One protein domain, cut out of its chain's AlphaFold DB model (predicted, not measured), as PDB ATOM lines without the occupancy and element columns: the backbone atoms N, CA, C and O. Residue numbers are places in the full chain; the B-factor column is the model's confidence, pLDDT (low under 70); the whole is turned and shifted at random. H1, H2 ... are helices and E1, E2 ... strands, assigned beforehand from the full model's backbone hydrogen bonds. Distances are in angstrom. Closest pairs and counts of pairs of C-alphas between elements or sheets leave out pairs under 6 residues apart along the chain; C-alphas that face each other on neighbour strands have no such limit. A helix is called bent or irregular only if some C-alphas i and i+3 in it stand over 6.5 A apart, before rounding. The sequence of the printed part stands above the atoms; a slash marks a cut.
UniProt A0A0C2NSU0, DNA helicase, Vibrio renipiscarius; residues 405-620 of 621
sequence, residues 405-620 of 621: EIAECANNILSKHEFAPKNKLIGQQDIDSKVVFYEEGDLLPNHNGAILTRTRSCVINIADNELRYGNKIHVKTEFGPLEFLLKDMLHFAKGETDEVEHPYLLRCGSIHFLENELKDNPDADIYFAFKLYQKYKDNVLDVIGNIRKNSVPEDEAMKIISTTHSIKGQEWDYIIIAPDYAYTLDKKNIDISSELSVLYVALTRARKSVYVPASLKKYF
ATOM      1  N   GLU A 405     344.641 325.536 267.878       97.50
ATOM      2  CA  GLU A 405     345.107 324.566 266.871       97.50
ATOM      3  C   GLU A 405     346.644 324.453 266.817       97.50
ATOM      4  O   GLU A 405     347.203 323.353 266.799       97.50
ATOM      5  N   ILE A 406     347.351 325.593 266.873       98.06
ATOM      6  CA  ILE A 406     348.819 325.613 266.954       98.06
ATOM      7  C   ILE A 406     349.285 325.042 268.298       98.06
ATOM      8  O   ILE A 406     350.251 324.276 268.331       98.06
ATOM      9  N   ALA A 407     348.604 325.374 269.401       98.00
ATOM     10  CA  ALA A 407     348.944 324.866 270.729       98.00
ATOM     11  C   ALA A 407     348.785 323.338 270.833       98.00
ATOM     12  O   ALA A 407     349.657 322.666 271.382       98.00
ATOM     13  N   GLU A 408     347.715 322.768 270.279       97.81
ATOM     14  CA  GLU A 408     347.482 321.321 270.225       97.81
ATOM     15  C   GLU A 408     348.574 320.607 269.428       97.81
ATOM     16  O   GLU A 408     349.194 319.673 269.936       97.81
ATOM     17  N   CYS A 409     348.892 321.107 268.232       97.94
ATOM     18  CA  CYS A 409     349.990 320.578 267.427       97.94
ATOM     19  C   CYS A 409     351.337 320.655 268.159       97.94
ATOM     20  O   CYS A 409     352.120 319.707 268.136       97.94
ATOM     21  N   ALA A 410     351.601 321.765 268.851       97.75
ATOM     22  CA  ALA A 410     352.810 321.933 269.643       97.75
ATOM     23  C   ALA A 410     352.872 320.925 270.802       97.75
ATOM     24  O   ALA A 410     353.903 320.285 271.000       97.75
ATOM     25  N   ASN A 411     351.764 320.707 271.515       98.19
ATOM     26  CA  ASN A 411     351.670 319.679 272.552       98.19
ATOM     27  C   ASN A 411     351.862 318.260 271.985       98.19
ATOM     28  O   ASN A 411     352.482 317.430 272.645       98.19
ATOM     29  N   ASN A 412     351.383 317.976 270.770       97.69
ATOM     30  CA  ASN A 412     351.569 316.681 270.103       97.69
ATOM     31  C   ASN A 412     353.020 316.427 269.674       97.69
ATOM     32  O   ASN A 412     353.466 315.278 269.691       97.69
ATOM     33  N   ILE A 413     353.760 317.478 269.310       97.00
ATOM     34  CA  ILE A 413     355.210 317.400 269.094       97.00
ATOM     35  C   ILE A 413     355.903 317.107 270.428       97.00
ATOM     36  O   ILE A 413     356.692 316.168 270.523       97.00
ATOM     37  N   LEU A 414     355.585 317.880 271.472       96.38
ATOM     38  CA  LEU A 414     356.248 317.767 272.772       96.38
ATOM     39  C   LEU A 414     355.900 316.482 273.535       96.38
ATOM     40  O   LEU A 414     356.717 316.015 274.322       96.38
ATOM     41  N   SER A 415     354.746 315.858 273.292       96.50
ATOM     42  CA  SER A 415     354.395 314.565 273.900       96.50
ATOM     43  C   SER A 415     355.293 313.416 273.433       96.50
ATOM     44  O   SER A 415     355.383 312.394 274.109       96.50
ATOM     45  N   LYS A 416     355.973 313.594 272.294       94.56
ATOM     46  CA  LYS A 416     356.936 312.647 271.716       94.56
ATOM     47  C   LYS A 416     358.378 312.923 272.171       94.56
ATOM     48  O   LYS A 416     359.282 312.182 271.793       94.56
ATOM     49  N   HIS A 417     358.602 313.981 272.952       93.12
ATOM     50  CA  HIS A 417     359.894 314.293 273.558       93.12
ATOM     51  C   HIS A 417     360.188 313.315 274.708       93.12
ATOM     52  O   HIS A 417     359.282 312.968 275.464       93.12
ATOM     53  N   GLU A 418     361.447 312.897 274.879       90.81
ATOM     54  CA  GLU A 418     361.858 311.957 275.943       90.81
ATOM     55  C   GLU A 418     361.445 312.446 277.340       90.81
ATOM     56  O   GLU A 418     360.963 311.684 278.175       90.81
ATOM     57  N   PHE A 419     361.565 313.755 277.556       89.38
ATOM     58  CA  PHE A 419     361.109 314.446 278.758       89.38
ATOM     59  C   PHE A 419     359.856 315.251 278.426       89.38
ATOM     60  O   PHE A 419     359.930 316.466 278.272       89.38
ATOM     61  N   ALA A 420     358.734 314.572 278.195       92.56
ATOM     62  CA  ALA A 420     357.489 315.238 277.825       92.56
ATOM     63  C   ALA A 420     357.012 316.214 278.930       92.56
ATOM     64  O   ALA A 420     357.152 315.916 280.125       92.56
ATOM     65  N   PRO A 421     356.410 317.363 278.565       92.81
ATOM     66  CA  PRO A 421     355.911 318.323 279.541       92.81
ATOM     67  C   PRO A 421     354.807 317.755 280.438       92.81
ATOM     68  O   PRO A 421     353.885 317.090 279.971       92.81
ATOM     69  N   LYS A 422     354.863 318.085 281.737       92.00
ATOM     70  CA  LYS A 422     353.781 317.778 282.693       92.00
ATOM     71  C   LYS A 422     352.548 318.655 282.468       92.00
ATOM     72  O   LYS A 422     351.424 318.182 282.597       92.00
ATOM     73  N   ASN A 423     352.784 319.920 282.135       94.75
ATOM     74  CA  ASN A 423     351.756 320.908 281.835       94.75
ATOM     75  C   ASN A 423     351.607 321.064 280.325       94.75
ATOM     76  O   ASN A 423     352.537 320.759 279.583       94.75
ATOM     77  N   LYS A 424     350.465 321.565 279.861       96.38
ATOM     78  CA  LYS A 424     350.222 321.774 278.430       96.38
ATOM     79  C   LYS A 424     350.333 323.246 278.072       96.38
ATOM     80  O   LYS A 424     349.936 324.107 278.847       96.38
ATOM     81  N   LEU A 425     350.825 323.512 276.869       97.62
ATOM     82  CA  LEU A 425     350.702 324.816 276.236       97.62
ATOM     83  C   LEU A 425     349.233 325.054 275.874       97.62
ATOM     84  O   LEU A 425     348.603 324.202 275.246       97.62
ATOM     85  N   ILE A 426     348.695 326.203 276.261       97.75
ATOM     86  CA  ILE A 426     347.306 326.595 276.031       97.75
ATOM     87  C   ILE A 426     347.304 327.734 275.014       97.75
ATOM     88  O   ILE A 426     347.983 328.739 275.199       97.75
ATOM     89  N   GLY A 427     346.565 327.566 273.920       96.38
ATOM     90  CA  GLY A 427     346.325 328.637 272.954       96.38
ATOM     91  C   GLY A 427     345.118 329.480 273.356       96.38
ATOM     92  O   GLY A 427     344.195 328.980 274.000       96.38
ATOM     93  N   GLN A 428     345.114 330.750 272.964       93.50
ATOM     94  CA  GLN A 428     343.993 331.650 273.229       93.50
ATOM     95  C   GLN A 428     342.771 331.326 272.360       93.50
ATOM     96  O   GLN A 428     342.883 331.145 271.150       93.50
ATOM     97  N   GLN A 429     341.587 331.248 272.976       91.31
ATOM     98  CA  GLN A 429     340.356 330.845 272.279       91.31
ATOM     99  C   GLN A 429     339.872 331.880 271.254       91.31
ATOM    100  O   GLN A 429     339.179 331.527 270.305       91.31
ATOM    101  N   ASP A 430     340.217 333.150 271.452       92.44
ATOM    102  CA  ASP A 430     339.848 334.280 270.601       92.44
ATOM    103  C   ASP A 430     340.824 334.517 269.437       92.44
ATOM    104  O   ASP A 430     340.540 335.328 268.553       92.44
ATOM    105  N   ILE A 431     341.939 333.783 269.383       92.88
ATOM    106  CA  ILE A 431     342.872 333.808 268.254       92.88
ATOM    107  C   ILE A 431     342.568 332.627 267.324       92.88
ATOM    108  O   ILE A 431     342.835 331.474 267.655       92.88
ATOM    109  N   ASP A 432     342.065 332.897 266.119       94.75
ATOM    110  CA  ASP A 432     341.849 331.857 265.104       94.75
ATOM    111  C   ASP A 432     343.145 331.553 264.336       94.75
ATOM    112  O   ASP A 432     343.380 332.064 263.239       94.75
ATOM    113  N   SER A 433     344.022 330.751 264.942       96.69
ATOM    114  CA  SER A 433     345.252 330.290 264.291       96.69
ATOM    115  C   SER A 433     345.089 328.916 263.637       96.69
ATOM    116  O   SER A 433     344.469 328.051 264.251       96.69
ATOM    117  N   LYS A 434     345.703 328.679 262.469       96.44
ATOM    118  CA  LYS A 434     345.537 327.453 261.660       96.44
ATOM    119  C   LYS A 434     346.825 326.671 261.416       96.44
ATOM    120  O   LYS A 434     347.890 327.254 261.212       96.44
ATOM    121  N   VAL A 435     346.700 325.350 261.324       96.81
ATOM    122  CA  VAL A 435     347.745 324.425 260.875       96.81
ATOM    123  C   VAL A 435     347.290 323.761 259.580       96.81
ATOM    124  O   VAL A 435     346.347 322.975 259.550       96.81
ATOM    125  N   VAL A 436     347.972 324.072 258.480       95.88
ATOM    126  CA  VAL A 436     347.618 323.571 257.148       95.88
ATOM    127  C   VAL A 436     348.680 322.587 256.683       95.88
ATOM    128  O   VAL A 436     349.845 322.952 256.538       95.88
ATOM    129  N   PHE A 437     348.282 321.342 256.422       95.56
ATOM    130  CA  PHE A 437     349.177 320.362 255.814       95.56
ATOM    131  C   PHE A 437     349.199 320.519 254.293       95.56
ATOM    132  O   PHE A 437     348.137 320.677 253.695       95.56
ATOM    133  N   TYR A 438     350.384 320.457 253.686       94.44
ATOM    134  CA  TYR A 438     350.568 320.586 252.240       94.44
ATOM    135  C   TYR A 438     351.415 319.445 251.661       94.44
ATOM    136  O   TYR A 438     352.302 318.911 252.335       94.44
ATOM    137  N   GLU A 439     351.159 319.094 250.407       92.50
ATOM    138  CA  GLU A 439     351.909 318.121 249.614       92.50
ATOM    139  C   GLU A 439     352.911 318.811 248.675       92.50
ATOM    140  O   GLU A 439     352.840 320.012 248.394       92.50
ATOM    141  N   GLU A 440     353.886 318.055 248.169       80.44
ATOM    142  CA  GLU A 440     354.821 318.585 247.176       80.44
ATOM    143  C   GLU A 440     354.076 318.988 245.891       80.44
ATOM    144  O   GLU A 440     353.369 318.185 245.287       80.44
ATOM    145  N   GLY A 441     354.243 320.246 245.471       75.81
ATOM    146  CA  GLY A 441     353.553 320.818 244.310       75.81
ATOM    147  C   GLY A 441     352.298 321.626 244.648       75.81
ATOM    148  O   GLY A 441     351.804 322.337 243.770       75.81
ATOM    149  N   ASP A 442     351.822 321.593 245.897       83.50
ATOM    150  CA  ASP A 442     350.733 322.466 246.332       83.50
ATOM    151  C   ASP A 442     351.127 323.942 246.213       83.50
ATOM    152  O   ASP A 442     352.245 324.361 246.540       83.50
ATOM    153  N   LEU A 443     350.170 324.761 245.773       77.69
ATOM    154  CA  LEU A 443     350.330 326.208 245.760       77.69
ATOM    155  C   LEU A 443     350.219 326.737 247.187       77.69
ATOM    156  O   LEU A 443     349.127 326.962 247.710       77.69
ATOM    157  N   LEU A 444     351.374 326.952 247.808       80.75
ATOM    158  CA  LEU A 444     351.442 327.619 249.095       80.75
ATOM    159  C   LEU A 444     351.063 329.094 248.948       80.75
ATOM    160  O   LEU A 444     351.463 329.752 247.980       80.75
ATOM    161  N   PRO A 445     350.300 329.642 249.902       75.19
ATOM    162  CA  PRO A 445     349.835 331.004 249.791       75.19
ATOM    163  C   PRO A 445     351.000 331.985 249.863       75.19
ATOM    164  O   PRO A 445     351.950 331.831 250.635       75.19
ATOM    165  N   ASN A 446     350.903 333.026 249.042       75.56
ATOM    166  CA  ASN A 446     351.908 334.070 248.978       75.56
ATOM    167  C   ASN A 446     351.623 335.119 250.061       75.56
ATOM    168  O   ASN A 446     351.047 336.174 249.797       75.56
ATOM    169  N   HIS A 447     351.949 334.779 251.306       78.38
ATOM    170  CA  HIS A 447     351.798 335.666 252.455       78.38
ATOM    171  C   HIS A 447     353.133 336.257 252.901       78.38
ATOM    172  O   HIS A 447     354.178 335.619 252.769       78.38
ATOM    173  N   ASN A 448     353.066 337.446 253.509       80.62
ATOM    174  CA  ASN A 448     354.201 338.026 254.215       80.62
ATOM    175  C   ASN A 448     354.528 337.166 255.439       80.62
ATOM    176  O   ASN A 448     353.728 337.081 256.374       80.62
ATOM    177  N   GLY A 449     355.683 336.512 255.431       90.50
ATOM    178  CA  GLY A 449     356.014 335.525 256.453       90.50
ATOM    179  C   GLY A 449     357.429 334.985 256.343       90.50
ATOM    180  O   GLY A 449     358.279 335.557 255.654       90.50
ATOM    181  N   ALA A 450     357.676 333.865 257.019       94.44
ATOM    182  CA  ALA A 450     358.966 333.192 256.966       94.44
ATOM    183  C   ALA A 450     358.858 331.737 256.500       94.44
ATOM    184  O   ALA A 450     357.952 331.004 256.893       94.44
ATOM    185  N   ILE A 451     359.828 331.316 255.690       95.06
ATOM    186  CA  ILE A 451     360.076 329.921 255.344       95.06
ATOM    187  C   ILE A 451     361.234 329.428 256.205       95.06
ATOM    188  O   ILE A 451     362.363 329.915 256.096       95.06
ATOM    189  N   LEU A 452     360.941 328.467 257.074       95.75
ATOM    190  CA  LEU A 452     361.881 327.945 258.052       95.75
ATOM    191  C   LEU A 452     362.394 326.584 257.622       95.75
ATOM    192  O   LEU A 452     361.622 325.641 257.456       95.75
ATOM    193  N   THR A 453     363.710 326.469 257.500       94.12
ATOM    194  CA  THR A 453     364.384 325.228 257.116       94.12
ATOM    195  C   THR A 453     365.143 324.615 258.282       94.12
ATOM    196  O   THR A 453     365.521 325.295 259.247       94.12
ATOM    197  N   ARG A 454     365.412 323.311 258.189       91.00
ATOM    198  CA  ARG A 454     366.300 322.635 259.136       91.00
ATOM    199  C   ARG A 454     367.774 322.852 258.791       91.00
ATOM    200  O   ARG A 454     368.610 322.927 259.698       91.00
ATOM    201  N   THR A 455     368.102 322.950 257.505       87.94
ATOM    202  CA  THR A 455     369.475 322.997 256.981       87.94
ATOM    203  C   THR A 455     369.762 324.267 256.177       87.94
ATOM    204  O   THR A 455     368.894 324.806 255.488       87.94
ATOM    205  N   ARG A 456     371.025 324.721 256.199       90.50
ATOM    206  CA  ARG A 456     371.496 325.872 255.400       90.50
ATOM    207  C   ARG A 456     371.435 325.608 253.891       90.50
ATOM    208  O   ARG A 456     371.124 326.509 253.124       90.50
ATOM    209  N   SER A 457     371.656 324.366 253.448       87.06
ATOM    210  CA  SER A 457     371.498 323.985 252.034       87.06
ATOM    211  C   SER A 457     370.067 324.161 251.536       87.06
ATOM    212  O   SER A 457     369.868 324.588 250.399       87.06
ATOM    213  N   CYS A 458     369.073 323.879 252.382       90.25
ATOM    214  CA  CYS A 458     367.676 324.097 252.031       90.25
ATOM    215  C   CYS A 458     367.338 325.595 251.922       90.25
ATOM    216  O   CYS A 458     366.615 325.962 251.001       90.25
ATOM    217  N   VAL A 459     367.939 326.468 252.750       93.56
ATOM    218  CA  VAL A 459     367.789 327.938 252.625       93.56
ATOM    219  C   VAL A 459     368.151 328.405 251.214       93.56
ATOM    220  O   VAL A 459     367.352 329.078 250.571       93.56
ATOM    221  N   ILE A 460     369.324 328.006 250.708       94.12
ATOM    222  CA  ILE A 460     369.780 328.393 249.363       94.12
ATOM    223  C   ILE A 460     368.870 327.814 248.276       94.12
ATOM    224  O   ILE A 460     368.533 328.514 247.325       94.12
ATOM    225  N   ASN A 461     368.440 326.557 248.422       90.25
ATOM    226  CA  ASN A 461     367.541 325.920 247.460       90.25
ATOM    227  C   ASN A 461     366.198 326.654 247.344       90.25
ATOM    228  O   ASN A 461     365.740 326.939 246.243       90.25
ATOM    229  N   ILE A 462     365.580 326.968 248.483       91.69
ATOM    230  CA  ILE A 462     364.302 327.681 248.516       91.69
ATOM    231  C   ILE A 462     364.482 329.103 247.985       91.69
ATOM    232  O   ILE A 462     363.668 329.542 247.183       91.69
ATOM    233  N   ALA A 463     365.560 329.797 248.357       94.38
ATOM    234  CA  ALA A 463     365.833 331.144 247.863       94.38
ATOM    235  C   ALA A 463     365.974 331.203 246.332       94.38
ATOM    236  O   ALA A 463     365.357 332.059 245.703       94.38
ATOM    237  N   ASP A 464     366.726 330.279 245.724       91.69
ATOM    238  CA  ASP A 464     366.852 330.179 244.259       91.69
ATOM    239  C   ASP A 464     365.480 329.965 243.591       91.69
ATOM    240  O   ASP A 464     365.128 330.663 242.640       91.69
ATOM    241  N   ASN A 465     364.656 329.063 244.133       89.81
ATOM    242  CA  ASN A 465     363.318 328.796 243.601       89.81
ATOM    243  C   ASN A 465     362.377 330.003 243.739       89.81
ATOM    244  O   ASN A 465     361.717 330.381 242.775       89.81
ATOM    245  N   GLU A 466     362.329 330.639 244.908       90.44
ATOM    246  CA  GLU A 466     361.468 331.799 245.164       90.44
ATOM    247  C   GLU A 466     361.816 332.995 244.266       90.44
ATOM    248  O   GLU A 466     360.915 333.679 243.776       90.44
ATOM    249  N   LEU A 467     363.104 333.201 243.965       90.94
ATOM    250  CA  LEU A 467     363.529 334.207 242.989       90.94
ATOM    251  C   LEU A 467     363.073 333.874 241.567       90.94
ATOM    252  O   LEU A 467     362.652 334.775 240.842       90.94
ATOM    253  N   ARG A 468     363.102 332.598 241.159       88.12
ATOM    254  CA  ARG A 468     362.592 332.163 239.843       88.12
ATOM    255  C   ARG A 468     361.086 332.371 239.706       88.12
ATOM    256  O   ARG A 468     360.618 332.649 238.605       88.12
ATOM    257  N   TYR A 469     360.347 332.287 240.810       86.75
ATOM    258  CA  TYR A 469     358.925 332.637 240.865       86.75
ATOM    259  C   TYR A 469     358.662 334.151 240.949       86.75
ATOM    260  O   TYR A 469     357.507 334.567 240.932       86.75
ATOM    261  N   GLY A 470     359.708 334.983 241.010       88.62
ATOM    262  CA  GLY A 470     359.595 336.442 241.034       88.62
ATOM    263  C   GLY A 470     359.228 337.032 242.399       88.62
ATOM    264  O   GLY A 470     358.821 338.192 242.465       88.62
ATOM    265  N   ASN A 471     359.362 336.268 243.488       88.81
ATOM    266  CA  ASN A 471     359.052 336.757 244.830       88.81
ATOM    267  C   ASN A 471     360.192 337.613 245.397       88.81
ATOM    268  O   ASN A 471     361.375 337.329 245.204       88.81
ATOM    269  N   LYS A 472     359.831 338.656 246.156       92.06
ATOM    270  CA  LYS A 472     360.790 339.451 246.934       92.06
ATOM    271  C   LYS A 472     361.167 338.700 248.204       92.06
ATOM    272  O   LYS A 472     360.310 338.481 249.063       92.06
ATOM    273  N   ILE A 473     362.437 338.337 248.342       94.88
ATOM    274  CA  ILE A 473     362.914 337.534 249.468       94.88
ATOM    275  C   ILE A 473     363.959 338.267 250.300       94.88
ATOM    276  O   ILE A 473     364.710 339.092 249.788       94.88
ATOM    277  N   HIS A 474     364.049 337.891 251.568       95.19
ATOM    278  CA  HIS A 474     365.185 338.191 252.428       95.19
ATOM    279  C   HIS A 474     365.786 336.883 252.926       95.19
ATOM    280  O   HIS A 474     365.085 336.056 253.508       95.19
ATOM    281  N   VAL A 475     367.083 336.679 252.714       95.06
ATOM    282  CA  VAL A 475     367.769 335.447 253.117       95.06
ATOM    283  C   VAL A 475     368.674 335.728 254.305       95.06
ATOM    284  O   VAL A 475     369.653 336.464 254.193       95.06
ATOM    285  N   LYS A 476     368.397 335.082 255.442       90.12
ATOM    286  CA  LYS A 476     369.245 335.187 256.636       90.12
ATOM    287  C   LYS A 476     370.415 334.213 256.548       90.12
ATOM    288  O   LYS A 476     370.370 333.106 257.084       90.12
ATOM    289  N   THR A 477     371.464 334.634 255.850       85.50
ATOM    290  CA  THR A 477     372.736 333.912 255.749       85.50
ATOM    291  C   THR A 477     373.910 334.880 255.628       85.50
ATOM    292  O   THR A 477     373.777 335.984 255.106       85.50
ATOM    293  N   GLU A 478     375.086 334.446 256.068       83.31
ATOM    294  CA  GLU A 478     376.329 335.201 255.914       83.31
ATOM    295  C   GLU A 478     376.929 334.939 254.527       83.31
ATOM    296  O   GLU A 478     377.639 333.957 254.310       83.31
ATOM    297  N   PHE A 479     376.605 335.802 253.559       88.56
ATOM    298  CA  PHE A 479     377.051 335.625 252.174       88.56
ATOM    299  C   PHE A 479     378.561 335.796 251.990       88.56
ATOM    300  O   PHE A 479     379.151 335.040 251.233       88.56
ATOM    301  N   GLY A 480     379.197 336.745 252.684       88.31
ATOM    302  CA  GLY A 480     380.626 337.042 252.498       88.31
ATOM    303  C   GLY A 480     381.541 335.836 252.761       88.31
ATOM    304  O   GLY A 480     382.237 335.405 251.842       88.31
ATOM    305  N   PRO A 481     381.513 335.242 253.971       86.69
ATOM    306  CA  PRO A 481     382.284 334.034 254.272       86.69
ATOM    307  C   PRO A 481     381.943 332.854 253.354       86.69
ATOM    308  O   PRO A 481     382.826 332.089 252.969       86.69
ATOM    309  N   LEU A 482     380.668 332.717 252.972       88.62
ATOM    310  CA  LEU A 482     380.220 331.656 252.073       88.62
ATOM    311  C   LEU A 482     380.791 331.813 250.658       88.62
ATOM    312  O   LEU A 482     381.283 330.842 250.095       88.62
ATOM    313  N   GLU A 483     380.728 333.012 250.080       93.06
ATOM    314  CA  GLU A 483     381.273 333.312 248.750       93.06
ATOM    315  C   GLU A 483     382.785 333.105 248.708       93.06
ATOM    316  O   GLU A 483     383.279 332.490 247.767       93.06
ATOM    317  N   PHE A 484     383.502 333.549 249.747       90.38
ATOM    318  CA  PHE A 484     384.934 333.288 249.895       90.38
ATOM    319  C   PHE A 484     385.226 331.782 249.864       90.38
ATOM    320  O   PHE A 484     385.991 331.307 249.027       90.38
ATOM    321  N   LEU A 485     384.541 331.006 250.707       91.38
ATOM    322  CA  LEU A 485     384.751 329.563 250.783       91.38
ATOM    323  C   LEU A 485     384.361 328.832 249.487       91.38
ATOM    324  O   LEU A 485     385.001 327.852 249.114       91.38
ATOM    325  N   LEU A 486     383.320 329.292 248.788       94.75
ATOM    326  CA  LEU A 486     382.898 328.732 247.502       94.75
ATOM    327  C   LEU A 486     383.868 329.062 246.368       94.75
ATOM    328  O   LEU A 486     384.096 328.202 245.516       94.75
ATOM    329  N   LYS A 487     384.449 330.267 246.356       94.88
ATOM    330  CA  LYS A 487     385.499 330.645 245.404       94.88
ATOM    331  C   LYS A 487     386.696 329.707 245.550       94.88
ATOM    332  O   LYS A 487     387.113 329.086 244.574       94.88
ATOM    333  N   ASP A 488     387.156 329.512 246.779       93.06
ATOM    334  CA  ASP A 488     388.258 328.601 247.073       93.06
ATOM    335  C   ASP A 488     387.909 327.146 246.744       93.06
ATOM    336  O   ASP A 488     388.737 326.421 246.199       93.06
ATOM    337  N   MET A 489     386.671 326.712 247.005       94.12
ATOM    338  CA  MET A 489     386.189 325.379 246.628       94.12
ATOM    339  C   MET A 489     386.235 325.154 245.109       94.12
ATOM    340  O   MET A 489     386.567 324.053 244.669       94.12
ATOM    341  N   LEU A 490     385.913 326.172 244.302       95.06
ATOM    342  CA  LEU A 490     385.965 326.092 242.839       95.06
ATOM    343  C   LEU A 490     387.400 325.979 242.324       95.06
ATOM    344  O   LEU A 490     387.680 325.076 241.537       95.06
ATOM    345  N   HIS A 491     388.304 326.847 242.788       92.62
ATOM    346  CA  HIS A 491     389.730 326.766 242.445       92.62
ATOM    347  C   HIS A 491     390.317 325.415 242.873       92.62
ATOM    348  O   HIS A 491     390.957 324.717 242.083       92.62
ATOM    349  N   PHE A 492     389.986 324.969 244.087       92.06
ATOM    350  CA  PHE A 492     390.405 323.674 244.612       92.06
ATOM    351  C   PHE A 492     389.901 322.501 243.761       92.06
ATOM    352  O   PHE A 492     390.660 321.579 243.462       92.06
ATOM    353  N   ALA A 493     388.639 322.532 243.324       91.69
ATOM    354  CA  ALA A 493     388.068 321.489 242.477       91.69
ATOM    355  C   ALA A 493     388.690 321.437 241.070       91.69
ATOM    356  O   ALA A 493     388.736 320.361 240.473       91.69
ATOM    357  N   LYS A 494     389.182 322.571 240.555       91.00
ATOM    358  CA  LYS A 494     389.887 322.678 239.266       91.00
ATOM    359  C   LYS A 494     391.376 322.325 239.347       91.00
ATOM    360  O   LYS A 494     392.019 322.183 238.312       91.00
ATOM    361  N   GLY A 495     391.919 322.155 240.554       85.94
ATOM    362  CA  GLY A 495     393.351 321.934 240.773       85.94
ATOM    363  C   GLY A 495     394.193 323.213 240.707       85.94
ATOM    364  O   GLY A 495     395.416 323.129 240.653       85.94
ATOM    365  N   GLU A 496     393.560 324.386 240.740       88.75
ATOM    366  CA  GLU A 496     394.200 325.709 240.745       88.75
ATOM    367  C   GLU A 496     394.648 326.058 242.176       88.75
ATOM    368  O   GLU A 496     394.160 327.002 242.791       88.75
ATOM    369  N   THR A 497     395.531 325.243 242.762       79.44
ATOM    370  CA  THR A 497     395.871 325.329 244.195       79.44
ATOM    371  C   THR A 497     396.505 326.652 244.609       79.44
ATOM    372  O   THR A 497     396.369 327.030 245.768       79.44
ATOM    373  N   ASP A 498     397.160 327.358 243.686       82.38
ATOM    374  CA  ASP A 498     397.803 328.653 243.952       82.38
ATOM    375  C   ASP A 498     396.786 329.783 244.206       82.38
ATOM    376  O   ASP A 498     397.128 330.790 244.820       82.38
ATOM    377  N   GLU A 499     395.528 329.594 243.793       88.56
ATOM    378  CA  GLU A 499     394.416 330.542 243.978       88.56
ATOM    379  C   GLU A 499     393.545 330.207 245.205       88.56
ATOM    380  O   GLU A 499     392.547 330.879 245.472       88.56
ATOM    381  N   VAL A 500     393.878 329.140 245.942       81.19
ATOM    382  CA  VAL A 500     393.138 328.705 247.134       81.19
ATOM    383  C   VAL A 500     393.794 329.304 248.373       81.19
ATOM    384  O   VAL A 500     394.937 328.987 248.691       81.19
ATOM    385  N   GLU A 501     393.059 330.108 249.135       76.25
ATOM    386  CA  GLU A 501     393.560 330.713 250.375       76.25
ATOM    387  C   GLU A 501     393.192 329.877 251.613       76.25
ATOM    388  O   GLU A 501     393.899 329.880 252.626       76.25
ATOM    389  N   HIS A 502     392.092 329.123 251.548       78.44
ATOM    390  CA  HIS A 502     391.501 328.437 252.683       78.44
ATOM    391  C   HIS A 502     392.427 327.314 253.182       78.44
ATOM    392  O   HIS A 502     392.567 326.273 252.522       78.44
ATOM    393  N   PRO A 503     392.997 327.431 254.401       66.94
ATOM    394  CA  PRO A 503     394.082 326.555 254.838       66.94
ATOM    395  C   PRO A 503     393.703 325.074 254.881       66.94
ATOM    396  O   PRO A 503     394.555 324.206 254.715       66.94
ATOM    397  N   TYR A 504     392.434 324.758 255.150       75.25
ATOM    398  CA  TYR A 504     391.969 323.373 255.174       75.25
ATOM    399  C   TYR A 504     391.861 322.762 253.773       75.25
ATOM    400  O   TYR A 504     392.239 321.605 253.602       75.25
ATOM    401  N   LEU A 505     391.418 323.532 252.771       80.19
ATOM    402  CA  LEU A 505     391.269 323.030 251.402       80.19
ATOM    403  C   LEU A 505     392.641 322.727 250.794       80.19
ATOM    404  O   LEU A 505     392.864 321.610 250.331       80.19
ATOM    405  N   LEU A 506     393.604 323.643 250.944       72.88
ATOM    406  CA  LEU A 506     395.003 323.432 250.543       72.88
ATOM    407  C   LEU A 506     395.602 322.122 251.089       72.88
ATOM    408  O   LEU A 506     396.409 321.472 250.429       72.88
ATOM    409  N   ARG A 507     395.193 321.697 252.291       70.44
ATOM    410  CA  ARG A 507     395.696 320.473 252.934       70.44
ATOM    411  C   ARG A 507     395.036 319.185 252.447       70.44
ATOM    412  O   ARG A 507     395.621 318.119 252.644       70.44
ATOM    413  N   CYS A 508     393.854 319.267 251.840       76.44
ATOM    414  CA  CYS A 508     393.128 318.106 251.326       76.44
ATOM    415  C   CYS A 508     393.776 317.540 250.052       76.44
ATOM    416  O   CYS A 508     393.640 316.355 249.759       76.44
ATOM    417  N   GLY A 509     394.483 318.371 249.281       72.12
ATOM    418  CA  GLY A 509     395.225 317.982 248.075       72.12
ATOM    419  C   GLY A 509     394.370 317.571 246.866       72.12
ATOM    420  O   GLY A 509     394.825 317.706 245.738       72.12
ATOM    421  N   SER A 510     393.139 317.087 247.062       83.19
ATOM    422  CA  SER A 510     392.177 316.819 245.986       83.19
ATOM    423  C   SER A 510     390.726 316.885 246.465       83.19
ATOM    424  O   SER A 510     390.427 316.624 247.633       83.19
ATOM    425  N   ILE A 511     389.806 317.150 245.534       88.06
ATOM    426  CA  ILE A 511     388.363 317.159 245.808       88.06
ATOM    427  C   ILE A 511     387.835 315.783 246.250       88.06
ATOM    428  O   ILE A 511     386.950 315.710 247.098       88.06
ATOM    429  N   HIS A 512     388.410 314.687 245.737       86.12
ATOM    430  CA  HIS A 512     388.037 313.328 246.141       86.12
ATOM    431  C   HIS A 512     388.429 313.041 247.595       86.12
ATOM    432  O   HIS A 512     387.660 312.444 248.347       86.12
ATOM    433  N   PHE A 513     389.614 313.502 248.009       83.06
ATOM    434  CA  PHE A 513     390.030 313.409 249.404       83.06
ATOM    435  C   PHE A 513     389.107 314.226 250.311       83.06
ATOM    436  O   PHE A 513     388.644 313.696 251.317       83.06
ATOM    437  N   LEU A 514     388.784 315.467 249.926       86.31
ATOM    438  CA  LEU A 514     387.849 316.315 250.672       86.31
ATOM    439  C   LEU A 514     386.478 315.645 250.834       86.31
ATOM    440  O   LEU A 514     385.923 315.640 251.929       86.31
ATOM    441  N   GLU A 515     385.933 315.054 249.768       87.31
ATOM    442  CA  GLU A 515     384.648 314.352 249.826       87.31
ATOM    443  C   GLU A 515     384.662 313.203 250.842       87.31
ATOM    444  O   GLU A 515     383.698 313.029 251.589       87.31
ATOM    445  N   ASN A 516     385.744 312.424 250.884       79.12
ATOM    446  CA  ASN A 516     385.898 311.355 251.867       79.12
ATOM    447  C   ASN A 516     386.090 311.919 253.281       79.12
ATOM    448  O   ASN A 516     385.457 311.438 254.217       79.12
ATOM    449  N   GLU A 517     386.881 312.981 253.445       74.38
ATOM    450  CA  GLU A 517     387.110 313.586 254.758       74.38
ATOM    451  C   GLU A 517     385.816 314.145 255.369       74.38
ATOM    452  O   GLU A 517     385.526 313.909 256.543       74.38
ATOM    453  N   LEU A 518     385.000 314.820 254.557       79.69
ATOM    454  CA  LEU A 518     383.731 315.403 254.982       79.69
ATOM    455  C   LEU A 518     382.647 314.361 255.298       79.69
ATOM    456  O   LEU A 518     381.704 314.681 256.021       79.69
ATOM    457  N   LYS A 519     382.755 313.126 254.785       72.25
ATOM    458  CA  LYS A 519     381.884 312.018 255.220       72.25
ATOM    459  C   LYS A 519     382.188 311.612 256.662       72.25
ATOM    460  O   LYS A 519     381.259 311.326 257.412       72.25
ATOM    461  N   ASP A 520     383.465 311.633 257.042       54.09
ATOM    462  CA  ASP A 520     383.935 311.096 258.320       54.09
ATOM    463  C   ASP A 520     384.048 312.151 259.430       54.09
ATOM    464  O   ASP A 520     383.961 311.819 260.610       54.09
ATOM    465  N   ASN A 521     384.329 313.413 259.095       56.78
ATOM    466  CA  ASN A 521     384.390 314.525 260.048       56.78
ATOM    467  C   ASN A 521     384.017 315.841 259.345       56.78
ATOM    468  O   ASN A 521     384.907 316.591 258.935       56.78
ATOM    469  N   PRO A 522     382.716 316.112 259.159       64.38
ATOM    470  CA  PRO A 522     382.274 317.306 258.463       64.38
ATOM    471  C   PRO A 522     382.607 318.546 259.293       64.38
ATOM    472  O   PRO A 522     381.997 318.804 260.332       64.38
ATOM    473  N   ASP A 523     383.531 319.364 258.798       73.50
ATOM    474  CA  ASP A 523     383.494 320.779 259.138       73.50
ATOM    475  C   ASP A 523     382.204 321.371 258.553       73.50
ATOM    476  O   ASP A 523     381.932 321.210 257.363       73.50
ATOM    477  N   ALA A 524     381.366 321.983 259.391       75.81
ATOM    478  CA  ALA A 524     380.006 322.345 259.002       75.81
ATOM    479  C   ALA A 524     379.966 323.363 257.852       75.81
ATOM    480  O   ALA A 524     379.107 323.249 256.973       75.81
ATOM    481  N   ASP A 525     380.892 324.326 257.838       82.56
ATOM    482  CA  ASP A 525     380.952 325.363 256.806       82.56
ATOM    483  C   ASP A 525     381.502 324.802 255.496       82.56
ATOM    484  O   ASP A 525     380.921 325.019 254.429       82.56
ATOM    485  N   ILE A 526     382.560 323.991 255.572       85.94
ATOM    486  CA  ILE A 526     383.169 323.354 254.397       85.94
ATOM    487  C   ILE A 526     382.226 322.320 253.792       85.94
ATOM    488  O   ILE A 526     382.060 322.278 252.575       85.94
ATOM    489  N   TYR A 527     381.544 321.528 254.621       85.81
ATOM    490  CA  TYR A 527     380.527 320.582 254.170       85.81
ATOM    491  C   TYR A 527     379.367 321.288 253.473       85.81
ATOM    492  O   TYR A 527     378.911 320.847 252.416       85.81
ATOM    493  N   PHE A 528     378.905 322.403 254.038       88.00
ATOM    494  CA  PHE A 528     377.858 323.215 253.436       88.00
ATOM    495  C   PHE A 528     378.285 323.767 252.066       88.00
ATOM    496  O   PHE A 528     377.565 323.560 251.085       88.00
ATOM    497  N   ALA A 529     379.466 324.386 251.970       91.12
ATOM    498  CA  ALA A 529     380.011 324.887 250.708       91.12
ATOM    499  C   ALA A 529     380.213 323.762 249.679       91.12
ATOM    500  O   ALA A 529     379.804 323.892 248.525       91.12
ATOM    501  N   PHE A 530     380.750 322.616 250.106       91.44
ATOM    502  CA  PHE A 530     380.925 321.438 249.260       91.44
ATOM    503  C   PHE A 530     379.589 320.923 248.711       91.44
ATOM    504  O   PHE A 530     379.493 320.615 247.526       91.44
ATOM    505  N   LYS A 531     378.524 320.881 249.524       90.38
ATOM    506  CA  LYS A 531     377.185 320.475 249.064       90.38
ATOM    507  C   LYS A 531     376.593 321.431 248.034       90.38
ATOM    508  O   LYS A 531     375.966 320.974 247.078       90.38
ATOM    509  N   LEU A 532     376.802 322.735 248.198       92.56
ATOM    510  CA  LEU A 532     376.390 323.721 247.198       92.56
ATOM    511  C   LEU A 532     377.183 323.561 245.898       92.56
ATOM    512  O   LEU A 532     376.574 323.518 244.831       92.56
ATOM    513  N   TYR A 533     378.503 323.380 245.985       93.62
ATOM    514  CA  TYR A 533     379.341 323.075 244.827       93.62
ATOM    515  C   TYR A 533     378.898 321.780 244.128       93.62
ATOM    516  O   TYR A 533     378.746 321.761 242.912       93.62
ATOM    517  N   GLN A 534     378.609 320.700 244.863       92.19
ATOM    518  CA  GLN A 534     378.118 319.451 244.267       92.19
ATOM    519  C   GLN A 534     376.825 319.661 243.468       92.19
ATOM    520  O   GLN A 534     376.666 319.044 242.416       92.19
ATOM    521  N   LYS A 535     375.927 320.525 243.956       91.81
ATOM    522  CA  LYS A 535     374.629 320.800 243.333       91.81
ATOM    523  C   LYS A 535     374.724 321.743 242.131       91.81
ATOM    524  O   LYS A 535     374.141 321.451 241.095       91.81
ATOM    525  N   TYR A 536     375.416 322.871 242.281       92.94
ATOM    526  CA  TYR A 536     375.426 323.956 241.291       92.94
ATOM    527  C   TYR A 536     376.682 323.975 240.406       92.94
ATOM    528  O   TYR A 536     376.692 324.664 239.386       92.94
ATOM    529  N   LYS A 537     377.711 323.196 240.762       94.00
ATOM    530  CA  LYS A 537     378.991 323.078 240.046       94.00
ATOM    531  C   LYS A 537     379.602 324.456 239.786       94.00
ATOM    532  O   LYS A 537     379.647 325.274 240.703       94.00
ATOM    533  N   ASP A 538     380.059 324.715 238.566       94.38
ATOM    534  CA  ASP A 538     380.722 325.966 238.188       94.38
ATOM    535  C   ASP A 538     379.820 327.203 238.336       94.38
ATOM    536  O   ASP A 538     380.325 328.303 238.532       94.38
ATOM    537  N   ASN A 539     378.491 327.031 238.347       94.94
ATOM    538  CA  ASN A 539     377.528 328.130 238.478       94.94
ATOM    539  C   ASN A 539     377.252 328.529 239.940       94.94
ATOM    540  O   ASN A 539     376.393 329.373 240.198       94.94
ATOM    541  N   VAL A 540     377.908 327.903 240.926       95.12
ATOM    542  CA  VAL A 540     377.566 328.107 242.345       95.12
ATOM    543  C   VAL A 540     377.733 329.563 242.792       95.12
ATOM    544  O   VAL A 540     376.874 330.069 243.512       95.12
ATOM    545  N   LEU A 541     378.776 330.262 242.331       96.31
ATOM    546  CA  LEU A 541     378.983 331.678 242.654       96.31
ATOM    547  C   LEU A 541     377.942 332.581 241.988       96.31
ATOM    548  O   LEU A 541     377.478 333.520 242.627       96.31
ATOM    549  N   ASP A 542     377.514 332.271 240.762       95.50
ATOM    550  CA  ASP A 542     376.468 333.035 240.077       95.50
ATOM    551  C   ASP A 542     375.122 332.894 240.788       95.50
ATOM    552  O   ASP A 542     374.414 333.879 240.989       95.50
ATOM    553  N   VAL A 543     374.782 331.678 241.229       94.00
ATOM    554  CA  VAL A 543     373.554 331.422 241.996       94.00
ATOM    555  C   VAL A 543     373.581 332.179 243.321       94.00
ATOM    556  O   VAL A 543     372.633 332.898 243.636       94.00
ATOM    557  N   ILE A 544     374.667 332.062 244.092       95.62
ATOM    558  CA  ILE A 544     374.794 332.743 245.387       95.62
ATOM    559  C   ILE A 544     374.830 334.263 245.215       95.62
ATOM    560  O   ILE A 544     374.122 334.965 245.937       95.62
ATOM    561  N   GLY A 545     375.561 334.767 244.222       95.62
ATOM    562  CA  GLY A 545     375.616 336.187 243.889       95.62
ATOM    563  C   GLY A 545     374.259 336.734 243.444       95.62
ATOM    564  O   GLY A 545     373.864 337.820 243.868       95.62
ATOM    565  N   ASN A 546     373.494 335.969 242.655       95.06
ATOM    566  CA  ASN A 546     372.133 336.334 242.267       95.06
ATOM    567  C   ASN A 546     371.191 336.376 243.479       95.06
ATOM    568  O   ASN A 546     370.418 337.325 243.614       95.06
ATOM    569  N   ILE A 547     371.282 335.398 244.387       95.88
ATOM    570  CA  ILE A 547     370.497 335.403 245.628       95.88
ATOM    571  C   ILE A 547     370.863 336.613 246.487       95.88
ATOM    572  O   ILE A 547     369.974 337.348 246.908       95.88
ATOM    573  N   ARG A 548     372.157 336.864 246.708       95.75
ATOM    574  CA  ARG A 548     372.643 338.001 247.496       95.75
ATOM    575  C   ARG A 548     372.153 339.328 246.925       95.75
ATOM    576  O   ARG A 548     371.651 340.162 247.669       95.75
ATOM    577  N   LYS A 549     372.273 339.514 245.608       95.00
ATOM    578  CA  LYS A 549     371.867 340.741 244.910       95.00
ATOM    579  C   LYS A 549     370.366 341.020 245.030       95.00
ATOM    580  O   LYS A 549     369.980 342.183 245.084       95.00
ATOM    581  N   ASN A 550     369.539 339.976 245.041       94.69
ATOM    582  CA  ASN A 550     368.079 340.096 245.104       94.69
ATOM    583  C   ASN A 550     367.504 339.869 246.514       94.69
ATOM    584  O   ASN A 550     366.287 339.906 246.685       94.69
ATOM    585  N   SER A 551     368.353 339.646 247.520       95.31
ATOM    586  CA  SER A 551     367.941 339.600 248.920       95.31
ATOM    587  C   SER A 551     367.731 341.027 249.420       95.31
ATOM    588  O   SER A 551     368.693 341.737 249.719       95.31
ATOM    589  N   VAL A 552     366.473 341.450 249.501       94.50
ATOM    590  CA  VAL A 552     366.087 342.802 249.935       94.50
ATOM    591  C   VAL A 552     366.166 342.941 251.466       94.50
ATOM    592  O   VAL A 552     366.306 341.928 252.161       94.50
ATOM    593  N   PRO A 553     366.107 344.163 252.027       92.38
ATOM    594  CA  PRO A 553     365.925 344.371 253.466       92.38
ATOM    595  C   PRO A 553     364.717 343.607 254.037       92.38
ATOM    596  O   PRO A 553     363.755 343.320 253.326       92.38
ATOM    597  N   GLU A 554     364.778 343.241 255.323       89.19
ATOM    598  CA  GLU A 554     363.777 342.375 255.970       89.19
ATOM    599  C   GLU A 554     362.356 342.969 255.939       89.19
ATOM    600  O   GLU A 554     361.386 342.236 255.778       89.19
ATOM    601  N   ASP A 555     362.238 344.291 256.041       87.81
ATOM    602  CA  ASP A 555     360.988 345.056 256.004       87.81
ATOM    603  C   ASP A 555     360.386 345.204 254.595       87.81
ATOM    604  O   ASP A 555     359.183 345.429 254.455       87.81
ATOM    605  N   GLU A 556     361.192 345.032 253.546       90.00
ATOM    606  CA  GLU A 556     360.743 345.036 252.147       90.00
ATOM    607  C   GLU A 556     360.413 343.633 251.612       90.00
ATOM    608  O   GLU A 556     359.864 343.483 250.512       90.00
ATOM    609  N   ALA A 557     360.784 342.594 252.361       90.25
ATOM    610  CA  ALA A 557     360.660 341.216 251.929       90.25
ATOM    611  C   ALA A 557     359.236 340.688 252.083       90.25
ATOM    612  O   ALA A 557     358.579 340.849 253.109       90.25
ATOM    613  N   MET A 558     358.791 339.957 251.065       88.00
ATOM    614  CA  MET A 558     357.572 339.163 251.151       88.00
ATOM    615  C   MET A 558     357.839 337.865 251.918       88.00
ATOM    616  O   MET A 558     357.036 337.441 252.743       88.00
ATOM    617  N   LYS A 559     358.991 337.233 251.679       90.62
ATOM    618  CA  LYS A 559     359.365 335.974 252.329       90.62
ATOM    619  C   LYS A 559     360.746 336.073 252.949       90.62
ATOM    620  O   LYS A 559     361.733 336.313 252.256       90.62
ATOM    621  N   ILE A 560     360.824 335.824 254.250       94.81
ATOM    622  CA  ILE A 560     362.091 335.666 254.963       94.81
ATOM    623  C   ILE A 560     362.465 334.188 254.954       94.81
ATOM    624  O   ILE A 560     361.692 333.349 255.399       94.81
ATOM    625  N   ILE A 561     363.648 333.844 254.460       95.44
ATOM    626  CA  ILE A 561     364.109 332.458 254.359       95.44
ATOM    627  C   ILE A 561     365.286 332.284 255.304       95.44
ATOM    628  O   ILE A 561     366.286 333.003 255.222       95.44
ATOM    629  N   SER A 562     365.161 331.338 256.228       94.69
ATOM    630  CA  SER A 562     366.167 331.129 257.261       94.69
ATOM    631  C   SER A 562     366.119 329.719 257.826       94.69
ATOM    632  O   SER A 562     365.117 329.016 257.711       94.69
ATOM    633  N   THR A 563     367.193 329.321 258.505       92.50
ATOM    634  CA  THR A 563     367.123 328.151 259.381       92.50
ATOM    635  C   THR A 563     366.415 328.512 260.686       92.50
ATOM    636  O   THR A 563     366.550 329.635 261.179       92.50
ATOM    637  N   THR A 564     365.733 327.554 261.314       92.56
ATOM    638  CA  THR A 564     365.072 327.801 262.613       92.56
ATOM    639  C   THR A 564     366.038 328.223 263.721       92.56
ATOM    640  O   THR A 564     365.678 329.010 264.593       92.56
ATOM    641  N   HIS A 565     367.297 327.787 263.656       84.94
ATOM    642  CA  HIS A 565     368.323 328.180 264.625       84.94
ATOM    643  C   HIS A 565     368.638 329.683 264.574       84.94
ATOM    644  O   HIS A 565     368.940 330.287 265.601       84.94
ATOM    645  N   SER A 566     368.539 330.304 263.395       82.31
ATOM    646  CA  SER A 566     368.945 331.697 263.176       82.31
ATOM    647  C   SER A 566     367.858 332.726 263.515       82.31
ATOM    648  O   SER A 566     368.153 333.915 263.601       82.31
ATOM    649  N   ILE A 567     366.602 332.310 263.709       80.12
ATOM    650  CA  ILE A 567     365.443 333.215 263.881       80.12
ATOM    651  C   ILE A 567     364.907 333.301 265.315       80.12
ATOM    652  O   ILE A 567     363.814 333.820 265.554       80.12
ATOM    653  N   LYS A 568     365.652 332.789 266.295       70.38
ATOM    654  CA  LYS A 568     365.207 332.754 267.691       70.38
ATOM    655  C   LYS A 568     364.723 334.132 268.168       70.38
ATOM    656  O   LYS A 568     365.418 335.126 267.978       70.38
ATOM    657  N   GLY A 569     363.549 334.195 268.790       73.94
ATOM    658  CA  GLY A 569     362.950 335.437 269.304       73.94
ATOM    659  C   GLY A 569     362.161 336.270 268.285       73.94
ATOM    660  O   GLY A 569     361.597 337.281 268.673       73.94
ATOM    661  N   GLN A 570     362.094 335.866 267.013       86.75
ATOM    662  CA  GLN A 570     361.268 336.532 265.993       86.75
ATOM    663  C   GLN A 570     359.949 335.790 265.767       86.75
ATOM    664  O   GLN A 570     359.826 334.630 266.159       86.75
ATOM    665  N   GLU A 571     358.953 336.461 265.189       91.44
ATOM    666  CA  GLU A 571     357.585 335.946 265.051       91.44
ATOM    667  C   GLU A 571     356.913 336.500 263.790       91.44
ATOM    668  O   GLU A 571     357.045 337.682 263.467       91.44
ATOM    669  N   TRP A 572     356.125 335.671 263.108       93.38
ATOM    670  CA  TRP A 572     355.466 336.026 261.850       93.38
ATOM    671  C   TRP A 572     354.000 335.634 261.870       93.38
ATOM    672  O   TRP A 572     353.610 334.694 262.551       93.38
ATOM    673  N   ASP A 573     353.180 336.348 261.106       94.00
ATOM    674  CA  ASP A 573     351.783 335.958 260.913       94.00
ATOM    675  C   ASP A 573     351.692 334.581 260.249       94.00
ATOM    676  O   ASP A 573     350.899 333.745 260.681       94.00
ATOM    677  N   TYR A 574     352.559 334.323 259.269       94.69
ATOM    678  CA  TYR A 574     352.571 333.092 258.493       94.69
ATOM    679  C   TYR A 574     353.955 332.439 258.514       94.69
ATOM    680  O   TYR A 574     354.965 333.097 258.252       94.69
ATOM    681  N   ILE A 575     353.992 331.139 258.803       95.81
ATOM    682  CA  ILE A 575     355.201 330.309 258.740       95.81
ATOM    683  C   ILE A 575     354.994 329.175 257.749       95.81
ATOM    684  O   ILE A 575     353.970 328.503 257.780       95.81
ATOM    685  N   ILE A 576     355.992 328.910 256.917       95.56
ATOM    686  CA  ILE A 576     356.078 327.691 256.112       95.56
ATOM    687  C   ILE A 576     357.245 326.868 256.654       95.56
ATOM    688  O   ILE A 576     358.385 327.331 256.660       95.56
ATOM    689  N   ILE A 577     356.976 325.651 257.116       95.25
ATOM    690  CA  ILE A 577     358.014 324.702 257.526       95.25
ATOM    691  C   ILE A 577     358.473 323.949 256.281       95.25
ATOM    692  O   ILE A 577     357.657 323.376 255.576       95.25
ATOM    693  N   ALA A 578     359.770 323.942 255.990       93.25
ATOM    694  CA  ALA A 578     360.301 323.240 254.824       93.25
ATOM    695  C   ALA A 578     360.252 321.700 254.987       93.25
ATOM    696  O   ALA A 578     360.242 321.186 256.104       93.25
ATOM    697  N   PRO A 579     360.294 320.919 253.892       89.94
ATOM    698  CA  PRO A 579     360.268 319.451 253.963       89.94
ATOM    699  C   PRO A 579     361.557 318.814 254.516       89.94
ATOM    700  O   PRO A 579     361.560 317.630 254.854       89.94
ATOM    701  N   ASP A 580     362.659 319.565 254.646       91.38
ATOM    702  CA  ASP A 580     363.974 319.027 255.033       91.38
ATOM    703  C   ASP A 580     364.078 318.575 256.507       91.38
ATOM    704  O   ASP A 580     365.027 317.876 256.884       91.38
ATOM    705  N   TYR A 581     363.079 318.895 257.333       91.88
ATOM    706  CA  TYR A 581     362.942 318.353 258.688       91.88
ATOM    707  C   TYR A 581     362.698 316.847 258.684       91.88
ATOM    708  O   TYR A 581     363.298 316.147 259.495       91.88
ATOM    709  N   ALA A 582     361.867 316.338 257.764       87.75
ATOM    710  CA  ALA A 582     361.514 314.917 257.721       87.75
ATOM    711  C   ALA A 582     362.765 314.054 257.506       87.75
ATOM    712  O   ALA A 582     363.017 313.117 258.258       87.75
ATOM    713  N   TYR A 583     363.623 314.471 256.569       83.69
ATOM    714  CA  TYR A 583     364.907 313.818 256.320       83.69
ATOM    715  C   TYR A 583     365.808 313.784 257.559       83.69
ATOM    716  O   TYR A 583     366.553 312.829 257.753       83.69
ATOM    717  N   THR A 584     365.775 314.832 258.384       82.12
ATOM    718  CA  THR A 584     366.599 314.901 259.595       82.12
ATOM    719  C   THR A 584     366.035 313.999 260.691       82.12
ATOM    720  O   THR A 584     366.788 313.219 261.267       82.12
ATOM    721  N   LEU A 585     364.719 314.038 260.907       85.62
ATOM    722  CA  LEU A 585     364.012 313.233 261.908       85.62
ATOM    723  C   LEU A 585     364.062 311.723 261.619       85.62
ATOM    724  O   LEU A 585     364.035 310.929 262.553       85.62
ATOM    725  N   ASP A 586     364.172 311.317 260.352       83.38
ATOM    726  CA  ASP A 586     364.244 309.903 259.961       83.38
ATOM    727  C   ASP A 586     365.690 309.330 259.980       83.38
ATOM    728  O   ASP A 586     365.904 308.154 259.664       83.38
ATOM    729  N   LYS A 587     366.714 310.120 260.355       81.44
ATOM    730  CA  LYS A 587     368.102 309.626 260.475       81.44
ATOM    731  C   LYS A 587     368.260 308.648 261.642       81.44
ATOM    732  O   LYS A 587     367.787 308.879 262.749       81.44
ATOM    733  N   LYS A 588     369.037 307.580 261.421       72.38
ATOM    734  CA  LYS A 588     369.452 306.656 262.491       72.38
ATOM    735  C   LYS A 588     370.390 307.367 263.478       72.38
ATOM    736  O   LYS A 588     371.269 308.108 263.047       72.38
ATOM    737  N   ASN A 589     370.239 307.077 264.774       75.94
ATOM    738  CA  ASN A 589     371.061 307.600 265.879       75.94
ATOM    739  C   ASN A 589     371.021 309.130 266.066       75.94
ATOM    740  O   ASN A 589     372.009 309.716 266.506       75.94
ATOM    741  N   ILE A 590     369.906 309.783 265.727       82.25
ATOM    742  CA  ILE A 590     369.721 311.206 266.025       82.25
ATOM    743  C   ILE A 590     369.116 311.412 267.417       82.25
ATOM    744  O   ILE A 590     368.320 310.595 267.880       82.25
ATOM    745  N   ASP A 591     369.467 312.522 268.070       85.50
ATOM    746  CA  ASP A 591     368.735 313.014 269.240       85.50
ATOM    747  C   ASP A 591     367.372 313.550 268.775       85.50
ATOM    748  O   ASP A 591     367.228 314.712 268.384       85.50
ATOM    749  N   ILE A 592     366.370 312.668 268.780       89.38
ATOM    750  CA  ILE A 592     365.006 312.990 268.354       89.38
ATOM    751  C   ILE A 592     364.405 314.130 269.184       89.38
ATOM    752  O   ILE A 592     363.716 314.986 268.641       89.38
ATOM    753  N   SER A 593     364.709 314.187 270.479       90.25
ATOM    754  CA  SER A 593     364.209 315.202 271.406       90.25
ATOM    755  C   SER A 593     364.726 316.595 271.039       90.25
ATOM    756  O   SER A 593     363.956 317.563 271.000       90.25
ATOM    757  N   SER A 594     366.009 316.697 270.677       87.69
ATOM    758  CA  SER A 594     366.574 317.944 270.154       87.69
ATOM    759  C   SER A 594     365.885 318.370 268.856       87.69
ATOM    760  O   SER A 594     365.563 319.544 268.700       87.69
ATOM    761  N   GLU A 595     365.622 317.447 267.931       91.00
ATOM    762  CA  GLU A 595     364.973 317.772 266.654       91.00
ATOM    763  C   GLU A 595     363.497 318.167 266.813       91.00
ATOM    764  O   GLU A 595     363.030 319.105 266.161       91.00
ATOM    765  N   LEU A 596     362.770 317.519 267.729       93.81
ATOM    766  CA  LEU A 596     361.407 317.906 268.099       93.81
ATOM    767  C   LEU A 596     361.370 319.312 268.711       93.81
ATOM    768  O   LEU A 596     360.441 320.062 268.425       93.81
ATOM    769  N   SER A 597     362.393 319.706 269.476       93.12
ATOM    770  CA  SER A 597     362.521 321.071 270.010       93.12
ATOM    771  C   SER A 597     362.717 322.104 268.892       93.12
ATOM    772  O   SER A 597     362.073 323.153 268.894       93.12
ATOM    773  N   VAL A 598     363.523 321.795 267.864       92.94
ATOM    774  CA  VAL A 598     363.646 322.659 266.672       92.94
ATOM    775  C   VAL A 598     362.297 322.788 265.959       92.94
ATOM    776  O   VAL A 598     361.914 323.889 265.567       92.94
ATOM    777  N   LEU A 599     361.554 321.691 265.806       94.94
ATOM    778  CA  LEU A 599     360.248 321.700 265.146       94.94
ATOM    779  C   LEU A 599     359.183 322.453 265.963       94.94
ATOM    780  O   LEU A 599     358.430 323.245 265.396       94.94
ATOM    781  N   TYR A 600     359.168 322.273 267.286       96.25
ATOM    782  CA  TYR A 600     358.350 323.046 268.226       96.25
ATOM    783  C   TYR A 600     358.649 324.541 268.111       96.25
ATOM    784  O   TYR A 600     357.729 325.357 268.002       96.25
ATOM    785  N   VAL A 601     359.933 324.914 268.066       95.31
ATOM    786  CA  VAL A 601     360.323 326.301 267.833       95.31
ATOM    787  C   VAL A 601     359.802 326.770 266.485       95.31
ATOM    788  O   VAL A 601     359.168 327.810 266.464       95.31
ATOM    789  N   ALA A 602     360.013 326.044 265.385       95.69
ATOM    790  CA  ALA A 602     359.552 326.467 264.060       95.69
ATOM    791  C   ALA A 602     358.035 326.723 264.027       95.69
ATOM    792  O   ALA A 602     357.597 327.782 263.579       95.69
ATOM    793  N   LEU A 603     357.251 325.785 264.569       96.31
ATOM    794  CA  LEU A 603     355.794 325.868 264.663       96.31
ATOM    795  C   LEU A 603     355.342 327.103 265.451       96.31
ATOM    796  O   LEU A 603     354.517 327.888 264.987       96.31
ATOM    797  N   THR A 604     355.904 327.302 266.641       96.12
ATOM    798  CA  THR A 604     355.429 328.332 267.572       96.12
ATOM    799  C   THR A 604     355.842 329.752 267.188       96.12
ATOM    800  O   THR A 604     355.475 330.690 267.890       96.12
ATOM    801  N   ARG A 605     356.576 329.966 266.087       94.94
ATOM    802  CA  ARG A 605     356.888 331.313 265.559       94.94
ATOM    803  C   ARG A 605     355.709 331.937 264.811       94.94
ATOM    804  O   ARG A 605     355.733 333.146 264.585       94.94
ATOM    805  N   ALA A 606     354.715 331.134 264.434       95.56
ATOM    806  CA  ALA A 606     353.508 331.596 263.763       95.56
ATOM    807  C   ALA A 606     352.534 332.271 264.740       95.56
ATOM    808  O   ALA A 606     352.344 331.802 265.861       95.56
ATOM    809  N   ARG A 607     351.892 333.353 264.287       95.31
ATOM    810  CA  ARG A 607     350.785 334.029 264.981       95.31
ATOM    811  C   ARG A 607     349.420 333.645 264.414       95.31
ATOM    812  O   ARG A 607     348.484 333.433 265.175       95.31
ATOM    813  N   LYS A 608     349.308 333.538 263.084       95.31
ATOM    814  CA  LYS A 608     348.054 333.201 262.390       95.31
ATOM    815  C   LYS A 608     348.091 331.794 261.827       95.31
ATOM    816  O   LYS A 608     347.351 330.952 262.304       95.31
ATOM    817  N   SER A 609     348.963 331.499 260.870       95.50
ATOM    818  CA  SER A 609     348.955 330.173 260.243       95.50
ATOM    819  C   SER A 609     350.341 329.591 260.059       95.50
ATOM    820  O   SER A 609     351.316 330.298 259.802       95.50
ATOM    821  N   VAL A 610     350.410 328.270 260.143       96.25
ATOM    822  CA  VAL A 610     351.605 327.490 259.839       96.25
ATOM    823  C   VAL A 610     351.288 326.441 258.780       96.25
ATOM    824  O   VAL A 610     350.323 325.687 258.898       96.25
ATOM    825  N   TYR A 611     352.108 326.405 257.737       96.31
ATOM    826  CA  TYR A 611     352.038 325.430 256.657       96.31
ATOM    827  C   TYR A 611     353.082 324.352 256.910       96.31
ATOM    828  O   TYR A 611     354.274 324.647 257.043       96.31
ATOM    829  N   VAL A 612     352.627 323.108 257.002       96.00
ATOM    830  CA  VAL A 612     353.429 321.957 257.410       96.00
ATOM    831  C   VAL A 612     353.420 320.912 256.294       96.00
ATOM    832  O   VAL A 612     352.351 320.543 255.821       96.00
ATOM    833  N   PRO A 613     354.571 320.384 255.865       94.62
ATOM    834  CA  PRO A 613     354.598 319.353 254.839       94.62
ATOM    835  C   PRO A 613     353.944 318.076 255.376       94.62
ATOM    836  O   PRO A 613     354.175 317.680 256.523       94.62
ATOM    837  N   ALA A 614     353.152 317.398 254.548       94.12
ATOM    838  CA  ALA A 614     352.413 316.195 254.932       94.12
ATOM    839  C   ALA A 614     353.325 315.064 255.440       94.12
ATOM    840  O   ALA A 614     352.931 314.289 256.314       94.12
ATOM    841  N   SER A 615     354.586 315.032 254.995       92.94
ATOM    842  CA  SER A 615     355.624 314.121 255.499       92.94
ATOM    843  C   SER A 615     355.887 314.251 257.008       92.94
ATOM    844  O   SER A 615     356.342 313.295 257.639       92.94
ATOM    845  N   LEU A 616     355.560 315.394 257.619       94.00
ATOM    846  CA  LEU A 616     355.690 315.628 259.058       94.00
ATOM    847  C   LEU A 616     354.402 315.365 259.843       94.00
ATOM    848  O   LEU A 616     354.441 315.390 261.072       94.00
ATOM    849  N   LYS A 617     353.274 315.070 259.185       93.50
ATOM    850  CA  LYS A 617     351.947 314.954 259.816       93.50
ATOM    851  C   LYS A 617     351.919 314.023 261.035       93.50
ATOM    852  O   LYS A 617     351.277 314.348 262.028       93.50
ATOM    853  N   LYS A 618     352.693 312.929 261.008       92.31
ATOM    854  CA  LYS A 618     352.839 311.965 262.120       92.31
ATOM    855  C   LYS A 618     353.326 312.583 263.443       92.31
ATOM    856  O   LYS A 618     353.131 311.989 264.496       92.31
ATOM    857  N   TYR A 619     353.981 313.744 263.403       91.69
ATOM    858  CA  TYR A 619     354.475 314.432 264.598       91.69
ATOM    859  C   TYR A 619     353.457 315.414 265.185       91.69
ATOM    860  O   TYR A 619     353.485 315.644 266.392       91.69
ATOM    861  N   PHE A 620     352.547 315.939 264.363       91.44
ATOM    862  CA  PHE A 620     351.609 317.009 264.721       91.44
ATOM    863  C   PHE A 620     350.246 316.499 265.204       91.44
ATOM    864  O   PHE A 620     349.510 317.256 265.833       91.44
TER     865      PHE A 620
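AT A GLANCE: This is residues 405 to 620 of the 621 residues of the protein "DNA helicase" of Vibrio renipiscarius (UniProt A0A0C2NSU0). The domain has two lobes: a strongly twisted sheet of six parallel strands with helices on both faces, and a group of helices, H3, H4, H5 and the bent H6, beyond the sheet's E4 edge. H1, H7, H9 and H10 are on one face of the sheet; H2 is on the other and touches both arms of H6, where the lobes meet. The printed part has 216 residues, with ten named helices and seven named strands in the order H1 E1 E2 E3 H2 E4 H3 H4 H5 H6 E5 H7 E6 H8 H9 E7 H10; the class is mixed, helices and strands. It is compact, with a radius of gyration of the C-alphas of 19.2 A, but elongated, spanning 64 by 40 by 30 A.

HOW THE PARTS SIT: H1, residues 405 to 414, precedes E1, residues 426 to 428, which pairs with no named strand; their closest C-alphas, of Ala 407 and Gly 427, are 5.1 A apart. The sheet runs E2, residues 434 to 438, E7, 606 to 613, E6, 572 to 577, E3, 449 to 453, E5, 559 to 563, and E4, 473 to 475. Across its neighbour pairs, in that order, these atoms are within hydrogen-bond range: N 434 and O 608, 2.8 A; N 575 and O 609, 3.0 A; N 452 and O 576, 2.8 A; N 451 and O 560, 2.8 A; N 474 and O 559, 2.9 A. H1 is on the sheet at a height of 10.5 A. H2, residues 456 to 468, is on the opposite face, over E5 at a height of 8.5 A. E3, H2 and E4 form a split strand-helix-strand unit, with E5 between its two parallel strands and a right-handed crossover. H3, residues 479 to 494, H4, 503 to 508, H5, 511 to 520, and H6, 524 to 550, link E4 to its parallel neighbour E5, a strand-helix-strand unit. H6 was assigned as one helix by its hydrogen bonds but is bent, with C-alphas 535 and 538 9.5 A apart; its arms are H6a, 524 to 535, and H6b, 538 to 550. H3 touches H6a, closest at the C-alphas of Leu 486 and Ala 529, 5.8 A, and H6b, at Glu 483 and Leu 541, 6.7 A. H4 touches H3; H5 is close but not clearly touching H6a, at the C-alphas of Leu 518 and Tyr 527, 6.1 A. H2 touches H6b at the C-alphas of Asp 464 and Ile 547, 6.5 A. E5, H7, residues 564 to 567, and E6 form a second split unit, right-handed, with E3 between the strands. H8, residues 580 to 585, and H9, 592 to 604, are a helical hairpin; E6, H8, H9 and E7 form a right-handed strand-helix-strand unit. H9, the hub, touches H1, H7 and H8, for instance H1 at the C-alphas of Ala 410 and Tyr 600, 5.8 A. H10, residues 614 to 620, touches H1 at the C-alphas of Cys 409 and Phe 620, 4.8 A. Every O i to N i+4 pair is within range in H1, H2, H3, H5, H6a, H8 and H9, but 1 of 2 in H4, 8 of 9 in H6b and 0 of 3 in H10, which has 3 of 4 O i to N i+3 pairs; H7 is too short for one.

IN THESE COORDINATES: H1 begins at C-alpha 405, (345.107, 324.566, 266.871). H3 is 22.3 A long, H6b 20.2 A, H2 19.0 A, H9 18.1 A and H6a 16.6 A. E7, 15.2 A, bends by 76 degrees at residue 609. H10 ends at C-alpha 620, (351.609, 317.009, 264.721).

THE WHOLE: The C-alphas farthest apart, of Gln 429 and Asp 498, are 64.1 A apart. The printed part has no cut, and the one long link joins H1 to E1. The mean pLDDT of the printed part is 89.4; residue 503 and residues 520 to 522 are under 70.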